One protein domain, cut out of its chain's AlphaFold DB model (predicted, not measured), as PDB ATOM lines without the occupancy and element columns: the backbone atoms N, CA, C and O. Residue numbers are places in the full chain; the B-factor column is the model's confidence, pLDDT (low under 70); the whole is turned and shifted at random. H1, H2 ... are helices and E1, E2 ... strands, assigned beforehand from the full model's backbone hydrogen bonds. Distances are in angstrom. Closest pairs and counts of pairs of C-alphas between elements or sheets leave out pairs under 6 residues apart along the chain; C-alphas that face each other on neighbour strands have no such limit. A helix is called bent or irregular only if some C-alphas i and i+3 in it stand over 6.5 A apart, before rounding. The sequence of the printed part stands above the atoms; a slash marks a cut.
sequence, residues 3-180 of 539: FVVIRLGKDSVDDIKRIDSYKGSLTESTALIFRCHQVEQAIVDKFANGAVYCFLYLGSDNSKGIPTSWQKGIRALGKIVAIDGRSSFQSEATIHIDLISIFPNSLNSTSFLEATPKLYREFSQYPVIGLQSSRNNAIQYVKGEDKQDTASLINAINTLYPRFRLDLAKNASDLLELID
ATOM      1  N   PHE A   3     -22.975  43.444   4.430       90.25
ATOM      2  CA  PHE A   3     -21.807  44.039   3.791       90.25
ATOM      3  C   PHE A   3     -20.851  42.974   3.272       90.25
ATOM      4  O   PHE A   3     -20.610  41.939   3.900       90.25
ATOM      5  N   VAL A   4     -20.268  43.261   2.115       89.44
ATOM      6  CA  VAL A   4     -19.199  42.469   1.515       89.44
ATOM      7  C   VAL A   4     -18.032  43.370   1.123       89.44
ATOM      8  O   VAL A   4     -18.184  44.570   0.894       89.44
ATOM      9  N   VAL A   5     -16.853  42.782   0.991       88.25
ATOM     10  CA  VAL A   5     -15.697  43.440   0.381       88.25
ATOM     11  C   VAL A   5     -15.381  42.743  -0.926       88.25
ATOM     12  O   VAL A   5     -15.262  41.519  -0.982       88.25
ATOM     13  N   ILE A   6     -15.239  43.533  -1.980       87.62
ATOM     14  CA  ILE A   6     -14.930  43.062  -3.324       87.62
ATOM     15  C   ILE A   6     -13.538  43.564  -3.661       87.62
ATOM     16  O   ILE A   6     -13.309  44.761  -3.836       87.62
ATOM     17  N   ARG A   7     -12.591  42.633  -3.739       86.12
ATOM     18  CA  ARG A   7     -11.203  42.947  -4.065       86.12
ATOM     19  C   ARG A   7     -10.946  42.742  -5.546       86.12
ATOM     20  O   ARG A   7     -10.896  41.602  -5.997       86.12
ATOM     21  N   LEU A   8     -10.676  43.828  -6.260       86.25
ATOM     22  CA  LEU A   8     -10.238  43.800  -7.653       86.25
ATOM     23  C   LEU A   8      -8.725  43.544  -7.714       86.25
ATOM     24  O   LEU A   8      -7.958  44.136  -6.958       86.25
ATOM     25  N   GLY A   9      -8.280  42.644  -8.582       82.38
ATOM     26  CA  GLY A   9      -6.880  42.253  -8.747       82.38
ATOM     27  C   GLY A   9      -6.465  42.195 -10.214       82.38
ATOM     28  O   GLY A   9      -7.026  42.888 -11.059       82.38
ATOM     29  N   LYS A  10      -5.477  41.347 -10.522       80.25
ATOM     30  CA  LYS A  10      -4.855  41.230 -11.857       80.25
ATOM     31  C   LYS A  10      -5.834  41.023 -13.024       80.25
ATOM     32  O   LYS A  10      -5.530  41.429 -14.137       80.25
ATOM     33  N   ASP A  11      -6.979  40.386 -12.776       79.06
ATOM     34  CA  ASP A  11      -7.947  40.038 -13.821       79.06
ATOM     35  C   ASP A  11      -8.991  41.161 -14.034       79.06
ATOM     36  O   ASP A  11      -9.857  41.045 -14.891       79.06
ATOM     37  N   SER A  12      -8.887  42.265 -13.280       81.81
ATOM     38  CA  SER A  12      -9.762  43.450 -13.345       81.81
ATOM     39  C   SER A  12      -8.968  44.757 -13.473       81.81
ATOM     40  O   SER A  12      -9.380  45.793 -12.960       81.81
ATOM     41  N   VAL A  13      -7.802  44.736 -14.130       83.56
ATOM     42  CA  VAL A  13      -6.930  45.925 -14.256       83.56
ATOM     43  C   VAL A  13      -7.623  47.086 -14.972       83.56
ATOM     44  O   VAL A  13      -7.448  48.235 -14.567       83.56
ATOM     45  N   ASP A  14      -8.422  46.806 -16.001       82.81
ATOM     46  CA  ASP A  14      -9.148  47.850 -16.730       82.81
ATOM     47  C   ASP A  14     -10.240  48.488 -15.862       82.81
ATOM     48  O   ASP A  14     -10.361  49.714 -15.832       82.81
ATOM     49  N   ASP A  15     -10.956  47.686 -15.066       82.81
ATOM     50  CA  ASP A  15     -11.929  48.185 -14.087       82.81
ATOM     51  C   ASP A  15     -11.244  49.010 -12.996       82.81
ATOM     52  O   ASP A  15     -11.721  50.087 -12.639       82.81
ATOM     53  N   ILE A  16     -10.092  48.551 -12.498       86.62
ATOM     54  CA  ILE A  16      -9.299  49.287 -11.510       86.62
ATOM     55  C   ILE A  16      -8.899  50.652 -12.066       86.62
ATOM     56  O   ILE A  16      -9.148  51.661 -11.411       86.62
ATOM     57  N   LYS A  17      -8.332  50.709 -13.276       86.06
ATOM     58  CA  LYS A  17      -7.949  51.977 -13.918       86.06
ATOM     59  C   LYS A  17      -9.154  52.878 -14.158       86.06
ATOM     60  O   LYS A  17      -9.051  54.087 -13.969       86.06
ATOM     61  N   ARG A  18     -10.298  52.304 -14.541       84.94
ATOM     62  CA  ARG A  18     -11.545  53.051 -14.710       84.94
ATOM     63  C   ARG A  18     -11.977  53.688 -13.390       84.94
ATOM     64  O   ARG A  18     -12.209  54.890 -13.375       84.94
ATOM     65  N   ILE A  19     -12.034  52.930 -12.293       86.06
ATOM     66  CA  ILE A  19     -12.428  53.449 -10.972       86.06
ATOM     67  C   ILE A  19     -11.393  54.462 -10.445       86.06
ATOM     68  O   ILE A  19     -11.761  55.499  -9.898       86.06
ATOM     69  N   ASP A  20     -10.101  54.198 -10.635       86.81
ATOM     70  CA  ASP A  20      -9.012  55.090 -10.220       86.81
ATOM     71  C   ASP A  20      -9.016  56.423 -10.992       86.81
ATOM     72  O   ASP A  20      -8.720  57.471 -10.423       86.81
ATOM     73  N   SER A  21      -9.445  56.411 -12.260       84.25
ATOM     74  CA  SER A  21      -9.529  57.617 -13.095       84.25
ATOM     75  C   SER A  21     -10.573  58.639 -12.630       84.25
ATOM     76  O   SER A  21     -10.471  59.816 -12.990       84.25
ATOM     77  N   TYR A  22     -11.551  58.238 -11.807       80.19
ATOM     78  CA  TYR A  22     -12.512  59.174 -11.228       80.19
ATOM     79  C   TYR A  22     -11.821  60.047 -10.179       80.19
ATOM     80  O   TYR A  22     -11.370  59.568  -9.140       80.19
ATOM     81  N   LYS A  23     -11.761  61.355 -10.445       64.44
ATOM     82  CA  LYS A  23     -11.173  62.368  -9.550       64.44
ATOM     83  C   LYS A  23     -12.218  63.298  -8.918       64.44
ATOM     84  O   LYS A  23     -11.890  64.416  -8.529       64.44
ATOM     85  N   GLY A  24     -13.480  62.875  -8.843       60.28
ATOM     86  CA  GLY A  24     -14.585  63.730  -8.408       60.28
ATOM     87  C   GLY A  24     -15.862  62.966  -8.061       60.28
ATOM     88  O   GLY A  24     -15.854  61.745  -7.948       60.28
ATOM     89  N   SER A  25     -16.953  63.713  -7.875       56.16
ATOM     90  CA  SER A  25     -18.270  63.177  -7.505       56.16
ATOM     91  C   SER A  25     -18.912  62.415  -8.670       56.16
ATOM     92  O   SER A  25     -18.794  62.824  -9.825       56.16
ATOM     93  N   LEU A  26     -19.603  61.318  -8.350       62.41
ATOM     94  CA  LEU A  26     -20.475  60.601  -9.279       62.41
ATOM     95  C   LEU A  26     -21.619  61.530  -9.710       62.41
ATOM     96  O   LEU A  26     -22.481  61.872  -8.904       62.41
ATOM     97  N   THR A  27     -21.626  61.957 -10.971       52.69
ATOM     98  CA  THR A  27     -22.705  62.793 -11.523       52.69
ATOM     99  C   THR A  27     -23.931  61.976 -11.942       52.69
ATOM    100  O   THR A  27     -25.020  62.534 -12.014       52.69
ATOM    101  N   GLU A  28     -23.776  60.666 -12.173       56.38
ATOM    102  CA  GLU A  28     -24.836  59.716 -12.544       56.38
ATOM    103  C   GLU A  28     -24.585  58.333 -11.910       56.38
ATOM    104  O   GLU A  28     -23.446  58.009 -11.548       56.38
ATOM    105  N   SER A  29     -25.638  57.507 -11.797       57.03
ATOM    106  CA  SER A  29     -25.519  56.115 -11.334       57.03
ATOM    107  C   SER A  29     -24.586  55.346 -12.267       57.03
ATOM    108  O   SER A  29     -24.905  55.080 -13.426       57.03
ATOM    109  N   THR A  30     -23.392  55.035 -11.769       69.56
ATOM    110  CA  THR A  30     -22.380  54.319 -12.540       69.56
ATOM    111  C   THR A  30     -22.477  52.844 -12.204       69.56
ATOM    112  O   THR A  30     -22.050  52.414 -11.132       69.56
ATOM    113  N   ALA A  31     -23.014  52.072 -13.147       79.25
ATOM    114  CA  ALA A  31     -23.021  50.622 -13.060       79.25
ATOM    115  C   ALA A  31     -21.620  50.062 -13.360       79.25
ATOM    116  O   ALA A  31     -20.982  50.401 -14.368       79.25
ATOM    117  N   LEU A  32     -21.152  49.174 -12.491       82.94
ATOM    118  CA  LEU A  32     -19.972  48.347 -12.690       82.94
ATOM    119  C   LEU A  32     -20.384  46.889 -12.827       82.94
ATOM    120  O   LEU A  32     -21.231  46.390 -12.088       82.94
ATOM    121  N   ILE A  33     -19.744  46.204 -13.768       82.25
ATOM    122  CA  ILE A  33     -19.939  44.782 -14.017       82.25
ATOM    123  C   ILE A  33     -18.555  44.163 -14.058       82.25
ATOM    124  O   ILE A  33     -17.735  44.562 -14.882       82.25
ATOM    125  N   PHE A  34     -18.291  43.188 -13.201       80.56
ATOM    126  CA  PHE A  34     -17.051  42.422 -13.275       80.56
ATOM    127  C   PHE A  34     -17.303  40.955 -12.956       80.56
ATOM    128  O   PHE A  34     -18.326  40.565 -12.381       80.56
ATOM    129  N   ARG A  35     -16.334  40.137 -13.355       79.69
ATOM    130  CA  ARG A  35     -16.362  38.690 -13.179       79.69
ATOM    131  C   ARG A  35     -15.502  38.292 -11.995       79.69
ATOM    132  O   ARG A  35     -14.375  38.765 -11.831       79.69
ATOM    133  N   CYS A  36     -16.034  37.404 -11.172       76.56
ATOM    134  CA  CYS A  36     -15.329  36.862 -10.024       76.56
ATOM    135  C   CYS A  36     -15.573  35.360  -9.902       76.56
ATOM    136  O   CYS A  36     -16.540  34.813 -10.427       76.56
ATOM    137  N   HIS A  37     -14.665  34.692  -9.204       73.00
ATOM    138  CA  HIS A  37     -14.783  33.277  -8.875       73.00
ATOM    139  C   HIS A  37     -14.976  33.145  -7.363       73.00
ATOM    140  O   HIS A  37     -14.650  34.069  -6.617       73.00
ATOM    141  N   GLN A  38     -15.439  31.983  -6.893       71.94
ATOM    142  CA  GLN A  38     -15.499  31.688  -5.452       71.94
ATOM    143  C   GLN A  38     -16.480  32.570  -4.668       71.94
ATOM    144  O   GLN A  38     -16.224  32.926  -3.521       71.94
ATOM    145  N   VAL A  39     -17.632  32.889  -5.265       78.50
ATOM    146  CA  VAL A  39     -18.734  33.547  -4.549       78.50
ATOM    147  C   VAL A  39     -19.351  32.558  -3.556       78.50
ATOM    148  O   VAL A  39     -19.843  31.491  -3.946       78.50
ATOM    149  N   GLU A  40     -19.322  32.888  -2.266       79.81
ATOM    150  CA  GLU A  40     -19.902  32.064  -1.199       79.81
ATOM    151  C   GLU A  40     -21.433  31.981  -1.297       79.81
ATOM    152  O   GLU A  40     -22.094  32.926  -1.723       79.81
ATOM    153  N   GLN A  41     -22.014  30.848  -0.875       82.12
ATOM    154  CA  GLN A  41     -23.472  30.647  -0.923       82.12
ATOM    155  C   GLN A  41     -24.210  31.648  -0.035       82.12
ATOM    156  O   GLN A  41     -25.213  32.208  -0.463       82.12
ATOM    157  N   ALA A  42     -23.638  31.962   1.129       81.75
ATOM    158  CA  ALA A  42     -24.191  32.931   2.063       81.75
ATOM    159  C   ALA A  42     -24.428  34.309   1.422       81.75
ATOM    160  O   ALA A  42     -25.432  34.943   1.716       81.75
ATOM    161  N   ILE A  43     -23.557  34.763   0.512       83.31
ATOM    162  CA  ILE A  43     -23.721  36.064  -0.160       83.31
ATOM    163  C   ILE A  43     -24.958  36.051  -1.064       83.31
ATOM    164  O   ILE A  43     -25.721  37.013  -1.078       83.31
ATOM    165  N   VAL A  44     -25.177  34.951  -1.789       83.56
ATOM    166  CA  VAL A  44     -26.350  34.791  -2.659       83.56
ATOM    167  C   VAL A  44     -27.630  34.688  -1.839       83.56
ATOM    168  O   VAL A  44     -28.609  35.356  -2.157       83.56
ATOM    169  N   ASP A  45     -27.605  33.919  -0.752       84.38
ATOM    170  CA  ASP A  45     -28.758  33.774   0.138       84.38
ATOM    171  C   ASP A  45     -29.121  35.115   0.801       84.38
ATOM    172  O   ASP A  45     -30.296  35.446   0.946       84.38
ATOM    173  N   LYS A  46     -28.126  35.924   1.182       83.38
ATOM    174  CA  LYS A  46     -28.339  37.268   1.739       83.38
ATOM    175  C   LYS A  46     -28.875  38.246   0.703       83.38
ATOM    176  O   LYS A  46     -29.831  38.957   0.999       83.38
ATOM    177  N   PHE A  47     -28.333  38.227  -0.513       85.31
ATOM    178  CA  PHE A  47     -28.837  39.042  -1.618       85.31
ATOM    179  C   PHE A  47     -30.301  38.723  -1.957       85.31
ATOM    180  O   PHE A  47     -31.086  39.631  -2.206       85.31
ATOM    181  N   ALA A  48     -30.705  37.451  -1.882       81.75
ATOM    182  CA  ALA A  48     -32.103  37.057  -2.068       81.75
ATOM    183  C   ALA A  48     -33.046  37.592  -0.968       81.75
ATOM    184  O   ALA A  48     -34.244  37.727  -1.202       81.75
ATOM    185  N   ASN A  49     -32.515  37.898   0.221       78.25
ATOM    186  CA  ASN A  49     -33.284  38.309   1.397       78.25
ATOM    187  C   ASN A  49     -33.232  39.821   1.685       78.25
ATOM    188  O   ASN A  49     -33.943  40.289   2.575       78.25
ATOM    189  N   GLY A  50     -32.412  40.601   0.975       81.31
ATOM    190  CA  GLY A  50     -32.293  42.037   1.223       81.31
ATOM    191  C   GLY A  50     -31.147  42.724   0.480       81.31
ATOM    192  O   GLY A  50     -30.455  42.137  -0.347       81.31
ATOM    193  N   ALA A  51     -30.953  44.010   0.780       83.94
ATOM    194  CA  ALA A  51     -29.889  44.811   0.184       83.94
ATOM    195  C   ALA A  51     -28.503  44.391   0.702       83.94
ATOM    196  O   ALA A  51     -28.271  44.347   1.914       83.94
ATOM    197  N   VAL A  52     -27.578  44.153  -0.232       90.31
ATOM    198  CA  VAL A  52     -26.170  43.859   0.057       90.31
ATOM    199  C   VAL A  52     -25.304  45.003  -0.458       90.31
ATOM    200  O   VAL A  52     -25.281  45.296  -1.659       90.31
ATOM    201  N   TYR A  53     -24.584  45.639   0.457       93.00
ATOM    202  CA  TYR A  53     -23.651  46.721   0.167       93.00
ATOM    203  C   TYR A  53     -22.230  46.187   0.047       93.00
ATOM    204  O   TYR A  53     -21.869  45.187   0.668       93.00
ATOM    205  N   CYS A  54     -21.403  46.849  -0.755       91.69
ATOM    206  CA  CYS A  54     -20.050  46.394  -1.021       91.69
ATOM    207  C   CYS A  54     -19.018  47.518  -0.979       91.69
ATOM    208  O   CYS A  54     -19.169  48.546  -1.642       91.69
ATOM    209  N   PHE A  55     -17.911  47.276  -0.281       92.56
ATOM    210  CA  PHE A  55     -16.706  48.087  -0.418       92.56
ATOM    211  C   PHE A  55     -15.843  47.542  -1.556       92.56
ATOM    212  O   PHE A  55     -15.482  46.362  -1.563       92.56
ATOM    213  N   LEU A  56     -15.494  48.404  -2.511       91.06
ATOM    214  CA  LEU A  56     -14.579  48.067  -3.597       91.06
ATOM    215  C   LEU A  56     -13.146  48.376  -3.176       91.06
ATOM    216  O   LEU A  56     -12.800  49.528  -2.903       91.06
ATOM    217  N   TYR A  57     -12.312  47.344  -3.156       90.69
ATOM    218  CA  TYR A  57     -10.900  47.440  -2.821       90.69
ATOM    219  C   TYR A  57     -10.035  47.276  -4.073       90.69
ATOM    220  O   TYR A  57     -10.094  46.240  -4.744       90.69
ATOM    221  N   LEU A  58      -9.179  48.259  -4.354       90.19
ATOM    222  CA  LEU A  58      -8.189  48.176  -5.427       90.19
ATOM    223  C   LEU A  58      -6.969  47.388  -4.946       90.19
ATOM    224  O   LEU A  58      -6.209  47.828  -4.081       90.19
ATOM    225  N   GLY A  59      -6.796  46.190  -5.493       85.31
ATOM    226  CA  GLY A  59      -5.685  45.296  -5.202       85.31
ATOM    227  C   GLY A  59      -4.473  45.507  -6.107       85.31
ATOM    228  O   GLY A  59      -4.309  46.526  -6.771       85.31
ATOM    229  N   SER A  60      -3.582  44.518  -6.090       81.06
ATOM    230  CA  SER A  60      -2.380  44.484  -6.926       81.06
ATOM    231  C   SER A  60      -2.691  43.841  -8.278       81.06
ATOM    232  O   SER A  60      -3.423  42.851  -8.326       81.06
ATOM    233  N   ASP A  61      -2.085  44.340  -9.352       78.38
ATOM    234  CA  ASP A  61      -2.093  43.685 -10.671       78.38
ATOM    235  C   ASP A  61      -1.051  42.565 -10.792       78.38
ATOM    236  O   ASP A  61      -1.059  41.772 -11.730       78.38
ATOM    237  N   ASN A  62      -0.157  42.475  -9.811       73.81
ATOM    238  CA  ASN A  62       0.930  41.518  -9.784       73.81
ATOM    239  C   ASN A  62       0.982  40.772  -8.445       73.81
ATOM    240  O   ASN A  62       0.669  41.318  -7.383       73.81
ATOM    241  N   SER A  63       1.430  39.520  -8.499       60.84
ATOM    242  CA  SER A  63       1.663  38.659  -7.334       60.84
ATOM    243  C   SER A  63       3.056  38.834  -6.712       60.84
ATOM    244  O   SER A  63       3.402  38.106  -5.788       60.84
ATOM    245  N   LYS A  64       3.866  39.780  -7.214       61.25
ATOM    246  CA  LYS A  64       5.293  39.934  -6.878       61.25
ATOM    247  C   LYS A  64       5.604  41.148  -5.993       61.25
ATOM    248  O   LYS A  64       6.770  41.443  -5.771       61.25
ATOM    249  N   GLY A  65       4.584  41.855  -5.503       60.72
ATOM    250  CA  GLY A  65       4.764  43.014  -4.621       60.72
ATOM    251  C   GLY A  65       5.301  44.267  -5.318       60.72
ATOM    252  O   GLY A  65       5.742  45.191  -4.644       60.72
ATOM    253  N   ILE A  66       5.248  44.324  -6.651       72.62
ATOM    254  CA  ILE A  66       5.662  45.501  -7.420       72.62
ATOM    255  C   ILE A  66       4.637  46.628  -7.174       72.62
ATOM    256  O   ILE A  66       3.428  46.346  -7.144       72.62
ATOM    257  N   PRO A  67       5.083  47.885  -6.975       74.88
ATOM    258  CA  PRO A  67       4.190  49.033  -6.871       74.88
ATOM    259  C   PRO A  67       3.284  49.155  -8.099       74.88
ATOM    260  O   PRO A  67       3.742  49.061  -9.236       74.88
ATOM    261  N   THR A  68       1.991  49.343  -7.858       83.75
ATOM    262  CA  THR A  68       0.986  49.603  -8.893       83.75
ATOM    263  C   THR A  68       0.985  51.082  -9.274       83.75
ATOM    264  O   THR A  68       1.444  51.923  -8.506       83.75
ATOM    265  N   SER A  69       0.433  51.413 -10.443       83.69
ATOM    266  CA  SER A  69       0.231  52.816 -10.852       83.69
ATOM    267  C   SER A  69      -0.877  53.536 -10.066       83.69
ATOM    268  O   SER A  69      -0.922  54.760 -10.080       83.69
ATOM    269  N   TRP A  70      -1.723  52.785  -9.352       86.75
ATOM    270  CA  TRP A  70      -2.756  53.273  -8.433       86.75
ATOM    271  C   TRP A  70      -2.424  52.931  -6.976       86.75
ATOM    272  O   TRP A  70      -1.661  51.997  -6.685       86.75
ATOM    273  N   GLN A  71      -3.066  53.637  -6.045       87.75
ATOM    274  CA  GLN A  71      -2.985  53.346  -4.616       87.75
ATOM    275  C   GLN A  71      -3.901  52.171  -4.246       87.75
ATOM    276  O   GLN A  71      -5.088  52.153  -4.578       87.75
ATOM    277  N   LYS A  72      -3.356  51.189  -3.518       87.75
ATOM    278  CA  LYS A  72      -4.123  50.049  -2.995       87.75
ATOM    279  C   LYS A  72      -4.948  50.488  -1.786       87.75
ATOM    280  O   LYS A  72      -4.433  51.207  -0.929       87.75
ATOM    281  N   GLY A  73      -6.198  50.048  -1.706       89.94
ATOM    282  CA  GLY A  73      -7.109  50.449  -0.633       89.94
ATOM    283  C   GLY A  73      -8.576  50.397  -1.043       89.94
ATOM    284  O   GLY A  73      -8.905  50.079  -2.188       89.94
ATOM    285  N   ILE A  74      -9.456  50.736  -0.105       91.81
ATOM    286  CA  ILE A  74     -10.883  50.927  -0.361       91.81
ATOM    287  C   ILE A  74     -11.059  52.203  -1.185       91.81
ATOM    288  O   ILE A  74     -10.650  53.284  -0.771       91.81
ATOM    289  N   ARG A  75     -11.685  52.086  -2.352       91.75
ATOM    290  CA  ARG A  75     -11.831  53.183  -3.318       91.75
ATOM    291  C   ARG A  75     -13.274  53.633  -3.497       91.75
ATOM    292  O   ARG A  75     -13.496  54.790  -3.840       91.75
ATOM    293  N   ALA A  76     -14.239  52.748  -3.268       92.25
ATOM    294  CA  ALA A  76     -15.648  53.058  -3.465       92.25
ATOM    295  C   ALA A  76     -16.562  52.215  -2.570       92.25
ATOM    296  O   ALA A  76     -16.176  51.138  -2.103       92.25
ATOM    297  N   LEU A  77     -17.787  52.702  -2.390       93.06
ATOM    298  CA  LEU A  77     -18.929  51.970  -1.856       93.06
ATOM    299  C   LEU A  77     -19.958  51.795  -2.980       93.06
ATOM    300  O   LEU A  77     -20.232  52.735  -3.729       93.06
ATOM    301  N   GLY A  78     -20.558  50.614  -3.072       92.56
ATOM    302  CA  GLY A  78     -21.650  50.324  -3.997       92.56
ATOM    303  C   GLY A  78     -22.711  49.410  -3.396       92.56
ATOM    304  O   GLY A  78     -22.576  48.929  -2.267       92.56
ATOM    305  N   LYS A  79     -23.765  49.172  -4.169       91.88
ATOM    306  CA  LYS A  79     -24.848  48.234  -3.874       91.88
ATOM    307  C   LYS A  79     -24.887  47.162  -4.950       91.88
ATOM    308  O   LYS A  79     -24.893  47.483  -6.135       91.88
ATOM    309  N   ILE A  80     -24.924  45.898  -4.544       91.00
ATOM    310  CA  ILE A  80     -25.099  44.794  -5.489       91.00
ATOM    311  C   ILE A  80     -26.547  44.815  -5.983       91.00
ATOM    312  O   ILE A  80     -27.470  44.892  -5.172       91.00
ATOM    313  N   VAL A  81     -26.736  44.749  -7.302       90.38
ATOM    314  CA  VAL A  81     -28.061  44.772  -7.951       90.38
ATOM    315  C   VAL A  81     -28.388  43.490  -8.714       90.38
ATOM    316  O   VAL A  81     -29.563  43.190  -8.898       90.38
ATOM    317  N   ALA A  82     -27.381  42.708  -9.114       88.69
ATOM    318  CA  ALA A  82     -27.570  41.371  -9.675       88.69
ATOM    319  C   ALA A  82     -26.319  40.498  -9.491       88.69
ATOM    320  O   ALA A  82     -25.191  41.000  -9.449       88.69
ATOM    321  N   ILE A  83     -26.533  39.183  -9.395       88.25
ATOM    322  CA  ILE A  83     -25.484  38.159  -9.378       88.25
ATOM    323  C   ILE A  83     -25.892  37.059 -10.362       88.25
ATOM    324  O   ILE A  83     -26.798  36.277 -10.074       88.25
ATOM    325  N   ASP A  84     -25.197  36.974 -11.494       86.94
ATOM    326  CA  ASP A  84     -25.520  36.058 -12.592       86.94
ATOM    327  C   ASP A  84     -24.457  34.967 -12.780       86.94
ATOM    328  O   ASP A  84     -23.289  35.126 -12.423       86.94
ATOM    329  N   GLY A  85     -24.852  33.840 -13.383       78.75
ATOM    330  CA  GLY A  85     -23.927  32.797 -13.855       78.75
ATOM    331  C   GLY A  85     -23.398  31.823 -12.794       78.75
ATOM    332  O   GLY A  85     -22.709  30.864 -13.138       78.75
ATOM    333  N   ARG A  86     -23.755  31.999 -11.515       78.75
ATOM    334  CA  ARG A  86     -23.279  31.131 -10.431       78.75
ATOM    335  C   ARG A  86     -24.054  29.809 -10.357       78.75
ATOM    336  O   ARG A  86     -25.158  29.763  -9.821       78.75
ATOM    337  N   SER A  87     -23.440  28.720 -10.814       70.06
ATOM    338  CA  SER A  87     -23.961  27.349 -10.680       70.06
ATOM    339  C   SER A  87     -23.346  26.568  -9.512       70.06
ATOM    340  O   SER A  87     -23.949  25.619  -9.017       70.06
ATOM    341  N   SER A  88     -22.152  26.952  -9.044       75.62
ATOM    342  CA  SER A  88     -21.467  26.350  -7.889       75.62
ATOM    343  C   SER A  88     -20.461  27.328  -7.262       75.62
ATOM    344  O   SER A  88     -20.219  28.410  -7.785       75.62
ATOM    345  N   PHE A  89     -19.817  26.964  -6.147       72.69
ATOM    346  CA  PHE A  89     -18.757  27.803  -5.562       72.69
ATOM    347  C   PHE A  89     -17.577  28.030  -6.525       72.69
ATOM    348  O   PHE A  89     -16.947  29.078  -6.490       72.69
ATOM    349  N   GLN A  90     -17.272  27.072  -7.405       74.88
ATOM    350  CA  GLN A  90     -16.151  27.199  -8.343       74.88
ATOM    351  C   GLN A  90     -16.527  27.879  -9.665       74.88
ATOM    352  O   GLN A  90     -15.625  28.248 -10.414       74.88
ATOM    353  N   SER A  91     -17.819  28.055  -9.962       77.81
ATOM    354  CA  SER A  91     -18.240  28.709 -11.203       77.81
ATOM    355  C   SER A  91     -17.925  30.201 -11.180       77.81
ATOM    356  O   SER A  91     -18.032  30.848 -10.135       77.81
ATOM    357  N   GLU A  92     -17.597  30.740 -12.348       81.12
ATOM    358  CA  GLU A  92     -17.533  32.181 -12.565       81.12
ATOM    359  C   GLU A  92     -18.918  32.802 -12.335       81.12
ATOM    360  O   GLU A  92     -19.936  32.258 -12.762       81.12
ATOM    361  N   ALA A  93     -18.953  33.935 -11.642       84.69
ATOM    362  CA  ALA A  93     -20.149  34.729 -11.423       84.69
ATOM    363  C   ALA A  93     -19.911  36.158 -11.915       84.69
ATOM    364  O   ALA A  93     -18.821  36.717 -11.749       84.69
ATOM    365  N   THR A  94     -20.947  36.755 -12.493       86.88
ATOM    366  CA  THR A  94     -20.952  38.162 -12.898       86.88
ATOM    367  C   THR A  94     -21.709  38.963 -11.849       86.88
ATOM    368  O   THR A  94     -22.857  38.644 -11.549       86.88
ATOM    369  N   ILE A  95     -21.061  39.971 -11.265       87.81
ATOM    370  CA  ILE A  95     -21.668  40.832 -10.245       87.81
ATOM    371  C   ILE A  95     -21.930  42.201 -10.857       87.81
ATOM    372  O   ILE A  95     -21.018  42.827 -11.400       87.81
ATOM    373  N   HIS A  96     -23.170  42.658 -10.728       89.94
ATOM    374  CA  HIS A  96     -23.613  43.986 -11.126       89.94
ATOM    375  C   HIS A  96     -23.712  44.870  -9.886       89.94
ATOM    376  O   HIS A  96     -24.343  44.486  -8.896       89.94
ATOM    377  N   ILE A  97     -23.085  46.042  -9.940       90.44
ATOM    378  CA  ILE A  97     -22.986  46.971  -8.814       90.44
ATOM    379  C   ILE A  97     -23.348  48.369  -9.269       90.44
ATOM    380  O   ILE A  97     -22.728  48.891 -10.193       90.44
ATOM    381  N   ASP A  98     -24.255  48.999  -8.538       89.94
ATOM    382  CA  ASP A  98     -24.479  50.434  -8.633       89.94
ATOM    383  C   ASP A  98     -23.572  51.140  -7.627       89.94
ATOM    384  O   ASP A  98     -23.615  50.876  -6.419       89.94
ATOM    385  N   LEU A  99     -22.697  52.014  -8.123       89.31
ATOM    386  CA  LEU A  99     -21.815  52.792  -7.262       89.31
ATOM    387  C   LEU A  99     -22.601  53.857  -6.497       89.31
ATOM    388  O   LEU A  99     -23.297  54.680  -7.085       89.31
ATOM    389  N   ILE A 100     -22.420  53.866  -5.179       88.94
ATOM    390  CA  ILE A 100     -23.015  54.843  -4.262       88.94
ATOM    391  C   ILE A 100     -22.074  56.034  -4.101       88.94
ATOM    392  O   ILE A 100     -22.510  57.177  -4.191       88.94
ATOM    393  N   SER A 101     -20.790  55.755  -3.860       88.38
ATOM    394  CA  SER A 101     -19.751  56.748  -3.580       88.38
ATOM    395  C   SER A 101     -18.407  56.274  -4.122       88.38
ATOM    396  O   SER A 101     -18.023  55.127  -3.889       88.38
ATOM    397  N   ILE A 102     -17.652  57.164  -4.770       89.19
ATOM    398  CA  ILE A 102     -16.236  56.957  -5.104       89.19
ATOM    399  C   ILE A 102     -15.423  57.973  -4.305       89.19
ATOM    400  O   ILE A 102     -15.694  59.171  -4.338       89.19
ATOM    401  N   PHE A 103     -14.427  57.491  -3.571       88.81
ATOM    402  CA  PHE A 103     -13.567  58.333  -2.743       88.81
ATOM    403  C   PHE A 103     -12.578  59.120  -3.620       88.81
ATOM    404  O   PHE A 103     -12.394  58.780  -4.783       88.81
ATOM    405  N   PRO A 104     -11.906  60.176  -3.138       83.31
ATOM    406  CA  PRO A 104     -10.918  60.911  -3.935       83.31
ATOM    407  C   PRO A 104      -9.586  60.161  -4.056       83.31
ATOM    408  O   PRO A 104      -9.030  60.115  -5.147       83.31
ATOM    409  N   ASN A 105      -9.164  59.469  -2.991       86.56
ATOM    410  CA  ASN A 105      -8.021  58.544  -2.972       86.56
ATOM    411  C   ASN A 105      -8.435  57.186  -2.378       86.56
ATOM    412  O   ASN A 105      -9.464  57.093  -1.708       86.56
ATOM    413  N   SER A 106      -7.655  56.129  -2.623       89.50
ATOM    414  CA  SER A 106      -7.875  54.830  -1.971       89.50
ATOM    415  C   SER A 106      -7.519  54.904  -0.484       89.50
ATOM    416  O   SER A 106      -6.402  55.267  -0.129       89.50
ATOM    417  N   LEU A 107      -8.446  54.507   0.382       89.25
ATOM    418  CA  LEU A 107      -8.283  54.489   1.833       89.25
ATOM    419  C   LEU A 107      -7.623  53.178   2.268       89.25
ATOM    420  O   LEU A 107      -8.112  52.089   1.955       89.25
ATOM    421  N   ASN A 108      -6.504  53.270   2.978       87.31
ATOM    422  CA  ASN A 108      -5.766  52.113   3.481       87.31
ATOM    423  C   ASN A 108      -5.600  52.182   5.006       87.31
ATOM    424  O   ASN A 108      -6.011  53.148   5.645       87.31
ATOM    425  N   SER A 109      -5.014  51.136   5.592       82.69
ATOM    426  CA  SER A 109      -4.802  51.049   7.041       82.69
ATOM    427  C   SER A 109      -4.031  52.246   7.597       82.69
ATOM    428  O   SER A 109      -4.399  52.755   8.650       82.69
ATOM    429  N   THR A 110      -3.021  52.740   6.878       81.19
ATOM    430  CA  THR A 110      -2.263  53.938   7.262       81.19
ATOM    431  C   THR A 110      -3.164  55.170   7.326       81.19
ATOM    432  O   THR A 110      -3.174  55.851   8.344       81.19
ATOM    433  N   SER A 111      -4.002  55.401   6.308       80.62
ATOM    434  CA  SER A 111      -4.946  56.530   6.296       80.62
ATOM    435  C   SER A 111      -5.912  56.506   7.486       80.62
ATOM    436  O   SER A 111      -6.188  57.545   8.081       80.62
ATOM    437  N   PHE A 112      -6.415  55.327   7.858       82.00
ATOM    438  CA  PHE A 112      -7.321  55.184   9.001       82.00
ATOM    439  C   PHE A 112      -6.613  55.319  10.352       82.00
ATOM    440  O   PHE A 112      -7.187  55.889  11.277       82.00
ATOM    441  N   LEU A 113      -5.386  54.808  10.473       79.12
ATOM    442  CA  LEU A 113      -4.575  54.937  11.685       79.12
ATOM    443  C   LEU A 113      -4.196  56.394  11.962       79.12
ATOM    444  O   LEU A 113      -4.243  56.816  13.113       79.12
ATOM    445  N   GLU A 114      -3.857  57.152  10.920       72.25
ATOM    446  CA  GLU A 114      -3.480  58.564  11.038       72.25
ATOM    447  C   GLU A 114      -4.674  59.457  11.391       72.25
ATOM    448  O   GLU A 114      -4.556  60.337  12.239       72.25
ATOM    449  N   ALA A 115      -5.833  59.237  10.763       71.06
ATOM    450  CA  ALA A 115      -6.986  60.120  10.946       71.06
ATOM    451  C   ALA A 115      -7.922  59.699  12.086       71.06
ATOM    452  O   ALA A 115      -8.513  60.550  12.749       71.06
ATOM    453  N   THR A 116      -8.107  58.394  12.299       75.56
ATOM    454  CA  THR A 116      -9.144  57.848  13.190       75.56
ATOM    455  C   THR A 116      -8.655  56.610  13.960       75.56
ATOM    456  O   THR A 116      -9.233  55.526  13.822       75.56
ATOM    457  N   PRO A 117      -7.609  56.724  14.802       73.19
ATOM    458  CA  PRO A 117      -6.989  55.572  15.463       73.19
ATOM    459  C   PRO A 117      -7.924  54.844  16.439       73.19
ATOM    460  O   PRO A 117      -7.804  53.629  16.594       73.19
ATOM    461  N   LYS A 118      -8.861  55.560  17.085       75.44
ATOM    462  CA  LYS A 118      -9.878  54.960  17.970       75.44
ATOM    463  C   LYS A 118     -10.807  54.035  17.172       75.44
ATOM    464  O   LYS A 118     -10.846  52.844  17.455       75.44
ATOM    465  N   LEU A 119     -11.453  54.560  16.125       76.12
ATOM    466  CA  LEU A 119     -12.363  53.794  15.262       76.12
ATOM    467  C   LEU A 119     -11.649  52.628  14.569       76.12
ATOM    468  O   LEU A 119     -12.195  51.533  14.485       76.12
ATOM    469  N   TYR A 120     -10.405  52.829  14.117       81.50
ATOM    470  CA  TYR A 120      -9.634  51.787  13.434       81.50
ATOM    471  C   TYR A 120      -9.482  50.504  14.257       81.50
ATOM    472  O   TYR A 120      -9.453  49.414  13.687       81.50
ATOM    473  N   ARG A 121      -9.415  50.590  15.592       82.31
ATOM    474  CA  ARG A 121      -9.323  49.398  16.454       82.31
ATOM    475  C   ARG A 121     -10.532  48.477  16.279       82.31
ATOM    476  O   ARG A 121     -10.334  47.263  16.208       82.31
ATOM    477  N   GLU A 122     -11.714  49.060  16.100       83.94
ATOM    478  CA  GLU A 122     -13.003  48.368  15.984       83.94
ATOM    479  C   GLU A 122     -13.223  47.705  14.615       83.94
ATOM    480  O   GLU A 122     -14.039  46.796  14.490       83.94
ATOM    481  N   PHE A 123     -12.464  48.095  13.584       86.25
ATOM    482  CA  PHE A 123     -12.514  47.464  12.255       86.25
ATOM    483  C   PHE A 123     -11.149  46.971  11.751       86.25
ATOM    484  O   PHE A 123     -10.967  46.671  10.574       86.25
ATOM    485  N   SER A 124     -10.158  46.845  12.630       83.50
ATOM    486  CA  SER A 124      -8.798  46.442  12.253       83.50
ATOM    487  C   SER A 124      -8.707  45.067  11.572       83.50
ATOM    488  O   SER A 124      -7.760  44.818  10.829       83.50
ATOM    489  N   GLN A 125      -9.685  44.181  11.791       81.75
ATOM    490  CA  GLN A 125      -9.794  42.861  11.160       81.75
ATOM    491  C   GLN A 125     -10.824  42.819  10.023       81.75
ATOM    492  O   GLN A 125     -11.160  41.728   9.546       81.75
ATOM    493  N   TYR A 126     -11.319  43.974   9.563       84.88
ATOM    494  CA  TYR A 126     -12.226  44.036   8.420       84.88
ATOM    495  C   TYR A 126     -11.595  43.303   7.226       84.88
ATOM    496  O   TYR A 126     -10.385  43.464   6.985       84.88
ATOM    497  N   PRO A 127     -12.369  42.503   6.467       72.50
ATOM    498  CA  PRO A 127     -11.853  41.807   5.299       72.50
ATOM    499  C   PRO A 127     -11.072  42.774   4.398       72.50
ATOM    500  O   PRO A 127     -11.599  43.789   3.955       72.50
ATOM    501  N   VAL A 128      -9.795  42.462   4.145       68.06
ATOM    502  CA  VAL A 128      -8.822  43.244   3.348       68.06
ATOM    503  C   VAL A 128      -8.093  44.404   4.068       68.06
ATOM    504  O   VAL A 128      -6.988  44.740   3.642       68.06
ATOM    505  N   ILE A 129      -8.589  44.940   5.190       63.16
ATOM    506  CA  ILE A 129      -7.842  45.923   6.016       63.16
ATOM    507  C   ILE A 129      -6.848  45.216   6.962       63.16
ATOM    508  O   ILE A 129      -5.739  45.712   7.161       63.16
ATOM    509  N   GLY A 130      -7.202  44.026   7.476       51.66
ATOM    510  CA  GLY A 130      -6.410  43.294   8.482       51.66
ATOM    511  C   GLY A 130      -5.774  41.965   8.055       51.66
ATOM    512  O   GLY A 130      -4.952  41.416   8.786       51.66
ATOM    513  N   LEU A 131      -6.121  41.414   6.887       46.62
ATOM    514  CA  LEU A 131      -5.654  40.090   6.453       46.62
ATOM    515  C   LEU A 131      -4.995  40.150   5.071       46.62
ATOM    516  O   LEU A 131      -5.618  40.559   4.088       46.62
ATOM    517  N   GLN A 132      -3.754  39.653   4.976       46.75
ATOM    518  CA  GLN A 132      -3.056  39.387   3.710       46.75
ATOM    519  C   GLN A 132      -3.687  38.189   2.977       46.75
ATOM    520  O   GLN A 132      -3.083  37.137   2.793       46.75
ATOM    521  N   SER A 133      -4.935  38.335   2.544       47.75
ATOM    522  CA  SER A 133      -5.544  37.405   1.598       47.75
ATOM    523  C   SER A 133      -4.879  37.600   0.231       47.75
ATOM    524  O   SER A 133      -4.862  38.704  -0.311       47.75
ATOM    525  N   SER A 134      -4.289  36.546  -0.328       50.19
ATOM    526  CA  SER A 134      -3.625  36.538  -1.642       50.19
ATOM    527  C   SER A 134      -4.579  36.230  -2.807       50.19
ATOM    528  O   SER A 134      -4.128  36.039  -3.936       50.19
ATOM    529  N   ARG A 135      -5.897  36.167  -2.559       57.34
ATOM    530  CA  ARG A 135      -6.889  35.799  -3.582       57.34
ATOM    531  C   ARG A 135      -7.222  36.993  -4.484       57.34
ATOM    532  O   ARG A 135      -7.571  38.067  -3.995       57.34
ATOM    533  N   ASN A 136      -7.106  36.797  -5.798       59.00
ATOM    534  CA  ASN A 136      -7.489  37.778  -6.819       59.00
ATOM    535  C   ASN A 136      -8.992  37.707  -7.093       59.00
ATOM    536  O   ASN A 136      -9.538  36.607  -7.130       59.00
ATOM    537  N   ASN A 137      -9.629  38.863  -7.317       58.06
ATOM    538  CA  ASN A 137     -11.044  38.974  -7.692       58.06
ATOM    539  C   ASN A 137     -11.973  38.177  -6.770       58.06
ATOM    540  O   ASN A 137     -12.787  37.374  -7.223       58.06
ATOM    541  N   ALA A 138     -11.806  38.385  -5.462       71.19
ATOM    542  CA  ALA A 138     -12.558  37.690  -4.426       71.19
ATOM    543  C   ALA A 138     -13.605  38.616  -3.803       71.19
ATOM    544  O   ALA A 138     -13.301  39.758  -3.445       71.19
ATOM    545  N   ILE A 139     -14.810  38.081  -3.624       77.62
ATOM    546  CA  ILE A 139     -15.853  38.662  -2.785       77.62
ATOM    547  C   ILE A 139     -15.807  37.984  -1.414       77.62
ATOM    548  O   ILE A 139     -15.772  36.758  -1.322       77.62
ATOM    549  N   GLN A 140     -15.744  38.774  -0.348       80.69
ATOM    550  CA  GLN A 140     -15.663  38.282   1.027       80.69
ATOM    551  C   GLN A 140     -16.805  38.870   1.840       80.69
ATOM    552  O   GLN A 140     -17.005  40.084   1.844       80.69
ATOM    553  N   TYR A 141     -17.547  38.006   2.524       81.62
ATOM    554  CA  TYR A 141     -18.614  38.426   3.419       81.62
ATOM    555  C   TYR A 141     -18.045  38.976   4.732       81.62
ATOM    556  O   TYR A 141     -17.100  38.413   5.291       81.62
ATOM    557  N   VAL A 142     -18.622  40.073   5.223       83.25
ATOM    558  CA  VAL A 142     -18.262  40.662   6.517       83.25
ATOM    559  C   VAL A 142     -19.100  39.981   7.589       83.25
ATOM    560  O   VAL A 142     -20.318  40.138   7.635       83.25
ATOM    561  N   LYS A 143     -18.451  39.188   8.444       77.88
ATOM    562  CA  LYS A 143     -19.149  38.353   9.430       77.88
ATOM    563  C   LYS A 143     -19.591  39.114  10.679       77.88
ATOM    564  O   LYS A 143     -20.442  38.608  11.402       77.88
ATOM    565  N   GLY A 144     -19.026  40.299  10.921       75.62
ATOM    566  CA  GLY A 144     -19.257  41.063  12.150       75.62
ATOM    567  C   GLY A 144     -18.621  40.409  13.380       75.62
ATOM    568  O   GLY A 144     -19.167  40.499  14.474       75.62
ATOM    569  N   GLU A 145     -17.509  39.692  13.191       79.12
ATOM    570  CA  GLU A 145     -16.700  39.119  14.277       79.12
ATOM    571  C   GLU A 145     -15.849  40.214  14.966       79.12
ATOM    572  O   GLU A 145     -15.913  41.387  14.589       79.12
ATOM    573  N   ASP A 146     -15.057  39.848  15.984       77.62
ATOM    574  CA  ASP A 146     -14.196  40.788  16.722       77.62
ATOM    575  C   ASP A 146     -13.382  41.679  15.766       77.62
ATOM    576  O   ASP A 146     -12.692  41.198  14.864       77.62
ATOM    577  N   LYS A 147     -13.472  42.997  15.973       79.88
ATOM    578  CA  LYS A 147     -12.808  44.030  15.163       79.88
ATOM    579  C   LYS A 147     -13.205  44.052  13.676       79.88
ATOM    580  O   LYS A 147     -12.376  44.381  12.821       79.88
ATOM    581  N   GLN A 148     -14.450  43.700  13.351       85.75
ATOM    582  CA  GLN A 148     -15.058  43.853  12.019       85.75
ATOM    583  C   GLN A 148     -16.288  44.776  12.034       85.75
ATOM    584  O   GLN A 148     -17.240  44.553  11.278       85.75
ATOM    585  N   ASP A 149     -16.293  45.806  12.883       86.19
ATOM    586  CA  ASP A 149     -17.442  46.700  12.995       86.19
ATOM    587  C   ASP A 149     -17.597  47.601  11.758       86.19
ATOM    588  O   ASP A 149     -16.731  48.406  11.409       86.19
ATOM    589  N   THR A 150     -18.732  47.463  11.073       87.69
ATOM    590  CA  THR A 150     -18.993  48.215   9.839       87.69
ATOM    591  C   THR A 150     -19.414  49.652  10.122       87.69
ATOM    592  O   THR A 150     -19.099  50.529   9.318       87.69
ATOM    593  N   ALA A 151     -20.070  49.915  11.257       85.19
ATOM    594  CA  ALA A 151     -20.432  51.275  11.645       85.19
ATOM    595  C   ALA A 151     -19.168  52.113  11.872       85.19
ATOM    596  O   ALA A 151     -19.012  53.171  11.265       85.19
ATOM    597  N   SER A 152     -18.198  51.583  12.621       83.69
ATOM    598  CA  SER A 152     -16.894  52.219  12.835       83.69
ATOM    599  C   SER A 152     -16.124  52.458  11.536       83.69
ATOM    600  O   SER A 152     -15.533  53.524  11.371       83.69
ATOM    601  N   LEU A 153     -16.152  51.517  10.580       88.62
ATOM    602  CA  LEU A 153     -15.539  51.723   9.261       88.62
ATOM    603  C   LEU A 153     -16.235  52.849   8.482       88.62
ATOM    604  O   LEU A 153     -15.563  53.723   7.936       88.62
ATOM    605  N   ILE A 154     -17.568  52.851   8.431       88.12
ATOM    606  CA  ILE A 154     -18.352  53.893   7.751       88.12
ATOM    607  C   ILE A 154     -18.106  55.263   8.391       88.12
ATOM    608  O   ILE A 154     -17.902  56.236   7.666       88.12
ATOM    609  N   ASN A 155     -18.040  55.333   9.721       79.31
ATOM    610  CA  ASN A 155     -17.700  56.548  10.461       79.31
ATOM    611  C   ASN A 155     -16.275  57.016  10.175       79.31
ATOM    612  O   ASN A 155     -16.060  58.198   9.913       79.31
ATOM    613  N   ALA A 156     -15.304  56.105  10.129       82.44
ATOM    614  CA  ALA A 156     -13.931  56.448   9.785       82.44
ATOM    615  C   ALA A 156     -13.806  56.971   8.346       82.44
ATOM    616  O   ALA A 156     -13.117  57.963   8.099       82.44
ATOM    617  N   ILE A 157     -14.521  56.356   7.396       87.94
ATOM    618  CA  ILE A 157     -14.612  56.843   6.013       87.94
ATOM    619  C   ILE A 157     -15.286  58.216   5.976       87.94
ATOM    620  O   ILE A 157     -14.803  59.093   5.267       87.94
ATOM    621  N   ASN A 158     -16.359  58.433   6.736       83.06
ATOM    622  CA  ASN A 158     -17.047  59.721   6.799       83.06
ATOM    623  C   ASN A 158     -16.145  60.830   7.367       83.06
ATOM    624  O   ASN A 158     -16.146  61.944   6.852       83.06
ATOM    625  N   THR A 159     -15.324  60.526   8.371       76.50
ATOM    626  CA  THR A 159     -14.329  61.464   8.911       76.50
ATOM    627  C   THR A 159     -13.258  61.812   7.875       76.50
ATOM    628  O   THR A 159     -12.913  62.981   7.706       76.50
ATOM    629  N   LEU A 160     -12.755  60.814   7.143       77.38
ATOM    630  CA  LEU A 160     -11.750  60.994   6.088       77.38
ATOM    631  C   LEU A 160     -12.310  61.658   4.822       77.38
ATOM    632  O   LEU A 160     -11.587  62.347   4.102       77.38
ATOM    633  N   TYR A 161     -13.590  61.446   4.534       80.75
ATOM    634  CA  TYR A 161     -14.278  61.968   3.364       80.75
ATOM    635  C   TYR A 161     -15.698  62.424   3.732       80.75
ATOM    636  O   TYR A 161     -16.662  61.710   3.467       80.75
ATOM    637  N   PRO A 162     -15.876  63.646   4.274       73.62
ATOM    638  CA  PRO A 162     -17.183  64.123   4.749       73.62
ATOM    639  C   PRO A 162     -18.276  64.212   3.674       73.62
ATOM    640  O   PRO A 162     -19.465  64.143   3.983       73.62
ATOM    641  N   ARG A 163     -17.896  64.321   2.390       76.75
ATOM    642  CA  ARG A 163     -18.849  64.226   1.269       76.75
ATOM    643  C   ARG A 163     -19.502  62.848   1.162       76.75
ATOM    644  O   ARG A 163     -20.589  62.762   0.602       76.75
ATOM    645  N   PHE A 164     -18.907  61.809   1.744       82.88
ATOM    646  CA  PHE A 164     -19.477  60.468   1.785       82.88
ATOM    647  C   PHE A 164     -20.908  60.473   2.314       82.88
ATOM    648  O   PHE A 164     -21.777  59.838   1.727       82.88
ATOM    649  N   ARG A 165     -21.193  61.258   3.362       79.50
ATOM    650  CA  ARG A 165     -22.550  61.380   3.910       79.50
ATOM    651  C   ARG A 165     -23.560  61.897   2.884       79.50
ATOM    652  O   ARG A 165     -24.708  61.466   2.908       79.50
ATOM    653  N   LEU A 166     -23.156  62.791   1.977       70.12
ATOM    654  CA  LEU A 166     -24.020  63.292   0.898       70.12
ATOM    655  C   LEU A 166     -24.288  62.213  -0.147       70.12
ATOM    656  O   LEU A 166     -25.418  62.075  -0.607       70.12
ATOM    657  N   ASP A 167     -23.253  61.455  -0.503       79.31
ATOM    658  CA  ASP A 167     -23.364  60.349  -1.450       79.31
ATOM    659  C   ASP A 167     -24.294  59.256  -0.883       79.31
ATOM    660  O   ASP A 167     -25.177  58.766  -1.588       79.31
ATOM    661  N   LEU A 168     -24.195  58.965   0.421       82.00
ATOM    662  CA  LEU A 168     -25.137  58.098   1.138       82.00
ATOM    663  C   LEU A 168     -26.552  58.681   1.158       82.00
ATOM    664  O   LEU A 168     -27.495  57.998   0.787       82.00
ATOM    665  N   ALA A 169     -26.728  59.952   1.525       74.44
ATOM    666  CA  ALA A 169     -28.056  60.565   1.583       74.44
ATOM    667  C   ALA A 169     -28.790  60.535   0.233       74.44
ATOM    668  O   ALA A 169     -30.012  60.399   0.205       74.44
ATOM    669  N   LYS A 170     -28.052  60.641  -0.878       76.62
ATOM    670  CA  LYS A 170     -28.610  60.573  -2.234       76.62
ATOM    671  C   LYS A 170     -28.891  59.145  -2.692       76.62
ATOM    672  O   LYS A 170     -29.944  58.902  -3.274       76.62
ATOM    673  N   ASN A 171     -27.953  58.226  -2.463       78.62
ATOM    674  CA  ASN A 171     -27.926  56.937  -3.161       78.62
ATOM    675  C   ASN A 171     -28.155  55.721  -2.238       78.62
ATOM    676  O   ASN A 171     -28.403  54.623  -2.735       78.62
ATOM    677  N   ALA A 172     -28.073  55.888  -0.914       82.31
ATOM    678  CA  ALA A 172     -28.233  54.835   0.098       82.31
ATOM    679  C   ALA A 172     -28.579  55.424   1.485       82.31
ATOM    680  O   ALA A 172     -27.788  55.356   2.429       82.31
ATOM    681  N   SER A 173     -29.746  56.069   1.598       77.38
ATOM    682  CA  SER A 173     -30.141  56.828   2.795       77.38
ATOM    683  C   SER A 173     -30.291  55.969   4.053       77.38
ATOM    684  O   SER A 173     -30.148  56.472   5.160       77.38
ATOM    685  N   ASP A 174     -30.572  54.680   3.888       79.50
ATOM    686  CA  ASP A 174     -30.657  53.693   4.963       79.50
ATOM    687  C   ASP A 174     -29.303  53.496   5.670       79.50
ATOM    688  O   ASP A 174     -29.264  53.284   6.877       79.50
ATOM    689  N   LEU A 175     -28.177  53.677   4.970       82.25
ATOM    690  CA  LEU A 175     -26.841  53.585   5.573       82.25
ATOM    691  C   LEU A 175     -26.498  54.747   6.516       82.25
ATOM    692  O   LEU A 175     -25.505  54.663   7.239       82.25
ATOM    693  N   LEU A 176     -27.292  55.824   6.531       75.12
ATOM    694  CA  LEU A 176     -27.056  56.967   7.415       75.12
ATOM    695  C   LEU A 176     -27.212  56.605   8.898       75.12
ATOM    696  O   LEU A 176     -26.496  57.167   9.724       75.12
ATOM    697  N   GLU A 177     -28.054  55.619   9.225       73.06
ATOM    698  CA  GLU A 177     -28.248  55.140  10.603       73.06
ATOM    699  C   GLU A 177     -26.943  54.626  11.236       73.06
ATOM    700  O   GLU A 177     -26.768  54.711  12.448       73.06
ATOM    701  N   LEU A 178     -25.996  54.147  10.417       72.12
ATOM    702  CA  LEU A 178     -24.689  53.652  10.867       72.12
ATOM    703  C   LEU A 178     -23.697  54.777  11.196       72.12
ATOM    704  O   LEU A 178     -22.709  54.533  11.883       72.12
ATOM    705  N   ILE A 179     -23.948  55.997  10.710       65.50
ATOM    706  CA  ILE A 179     -23.156  57.180  11.076       65.50
ATOM    707  C   ILE A 179     -23.686  57.809  12.372       65.50
ATOM    708  O   ILE A 179     -22.952  58.453  13.117       65.50
ATOM    709  N   ASP A 180     -24.970  57.615  12.655       50.56
ATOM    710  CA  ASP A 180     -25.698  58.373  13.668       50.56
ATOM    711  C   ASP A 180     -25.703  57.693  15.060       50.56
ATOM    712  O   ASP A 180     -26.370  58.177  15.975       50.56
TER     713      ASP A 180
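AT A GLANCE: This is residues 3 to 180 of the 539 residues of the protein "DUF262 domain-containing protein" of Vibrio antiquarius (strain Ex25) (UniProt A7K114). One six-stranded sheet is folded round on itself into a partly closed barrel, E2 and E5 facing E3, E1 and E6 with E4 as the hinge, and H1 covers one open end. Outside it, H3, H4, H6 and H7 cluster round H5, with H6 over E5, while H2 packs on E4 and E6. The printed part has 178 residues, with named elements in the order E1 H1 E2 H2 E3 E4 E5 H3 H4 E6 H5 H6 H7, seven helices and six strands, class mixed. The mixed sheet runs E2 E5 E4 E3 E1 E6. The whole is compact, radius of gyration of the C-alphas 15.2 A, spanning 41 by 40 by 37 A.

HOW THE PARTS SIT: E1, residues 3 to 8, is the antiparallel neighbour of E6, residues 138 to 141, and the parallel neighbour of E3, residues 52 to 58; within hydrogen-bond range are N 5 and O 140, 2.8 A, and N 6 and O 55, 2.9 A. H1, residues 10 to 21, irregular with C-alphas 11 and 14 8.4 A apart, is on the sheet at a height of 7.6 A; its closest C-alpha to E3 is Ile 16, 6.3 A from that of Leu 58. E2, residues 31 to 36, is the antiparallel neighbour of E5, residues 93 to 107, with N 32 and O 97 2.8 A apart. H2, residues 41 to 49, is on the opposite face from H1, only just over E4, residues 73 to 84, with 3 C-alphas falling on it. E3, E4 and E5 form a meander, each the antiparallel neighbour of the one before, with N 56 and O 76 2.8 A apart and N 79 and O 98 2.8 A apart. The hub H5, residues 150 to 160, touches H3, residues 109 to 115, at Phe 112 and Ala 156, closest C-alphas 6.8 A; H4, residues 117 to 123, at Leu 119 and Ser 152, 5.4 A; and H7, residues 173 to 178, at Ala 151 and Leu 178, 4.9 A. H6, residues 164 to 171, is over E5 at a height of 9.1 A and forms a helical hairpin with H7. Every O i to N i+4 pair is within range in H2, H3, H5 and H6, against 6 of 8 in H1, 0 of 3 in H4 and 0 of 2 in H7; O i to N i+3 gives 3 of 4 in H4 and 2 of 3 in H7.

IN THESE COORDINATES: E1 begins at C-alpha 3, (-21.807, 44.039, 3.791); H7 ends at C-alpha 178, (-24.689, 53.652, 10.867). E5 measures 26.6 A, E4 26.3 A and H1 17.1 A.

THE WHOLE: The printed part has no cut; links E3 to E4 and H4 to E6 are long. Residues 23 to 30, 63 to 65, 128 to 137 and 179 to 180 have pLDDT under 70.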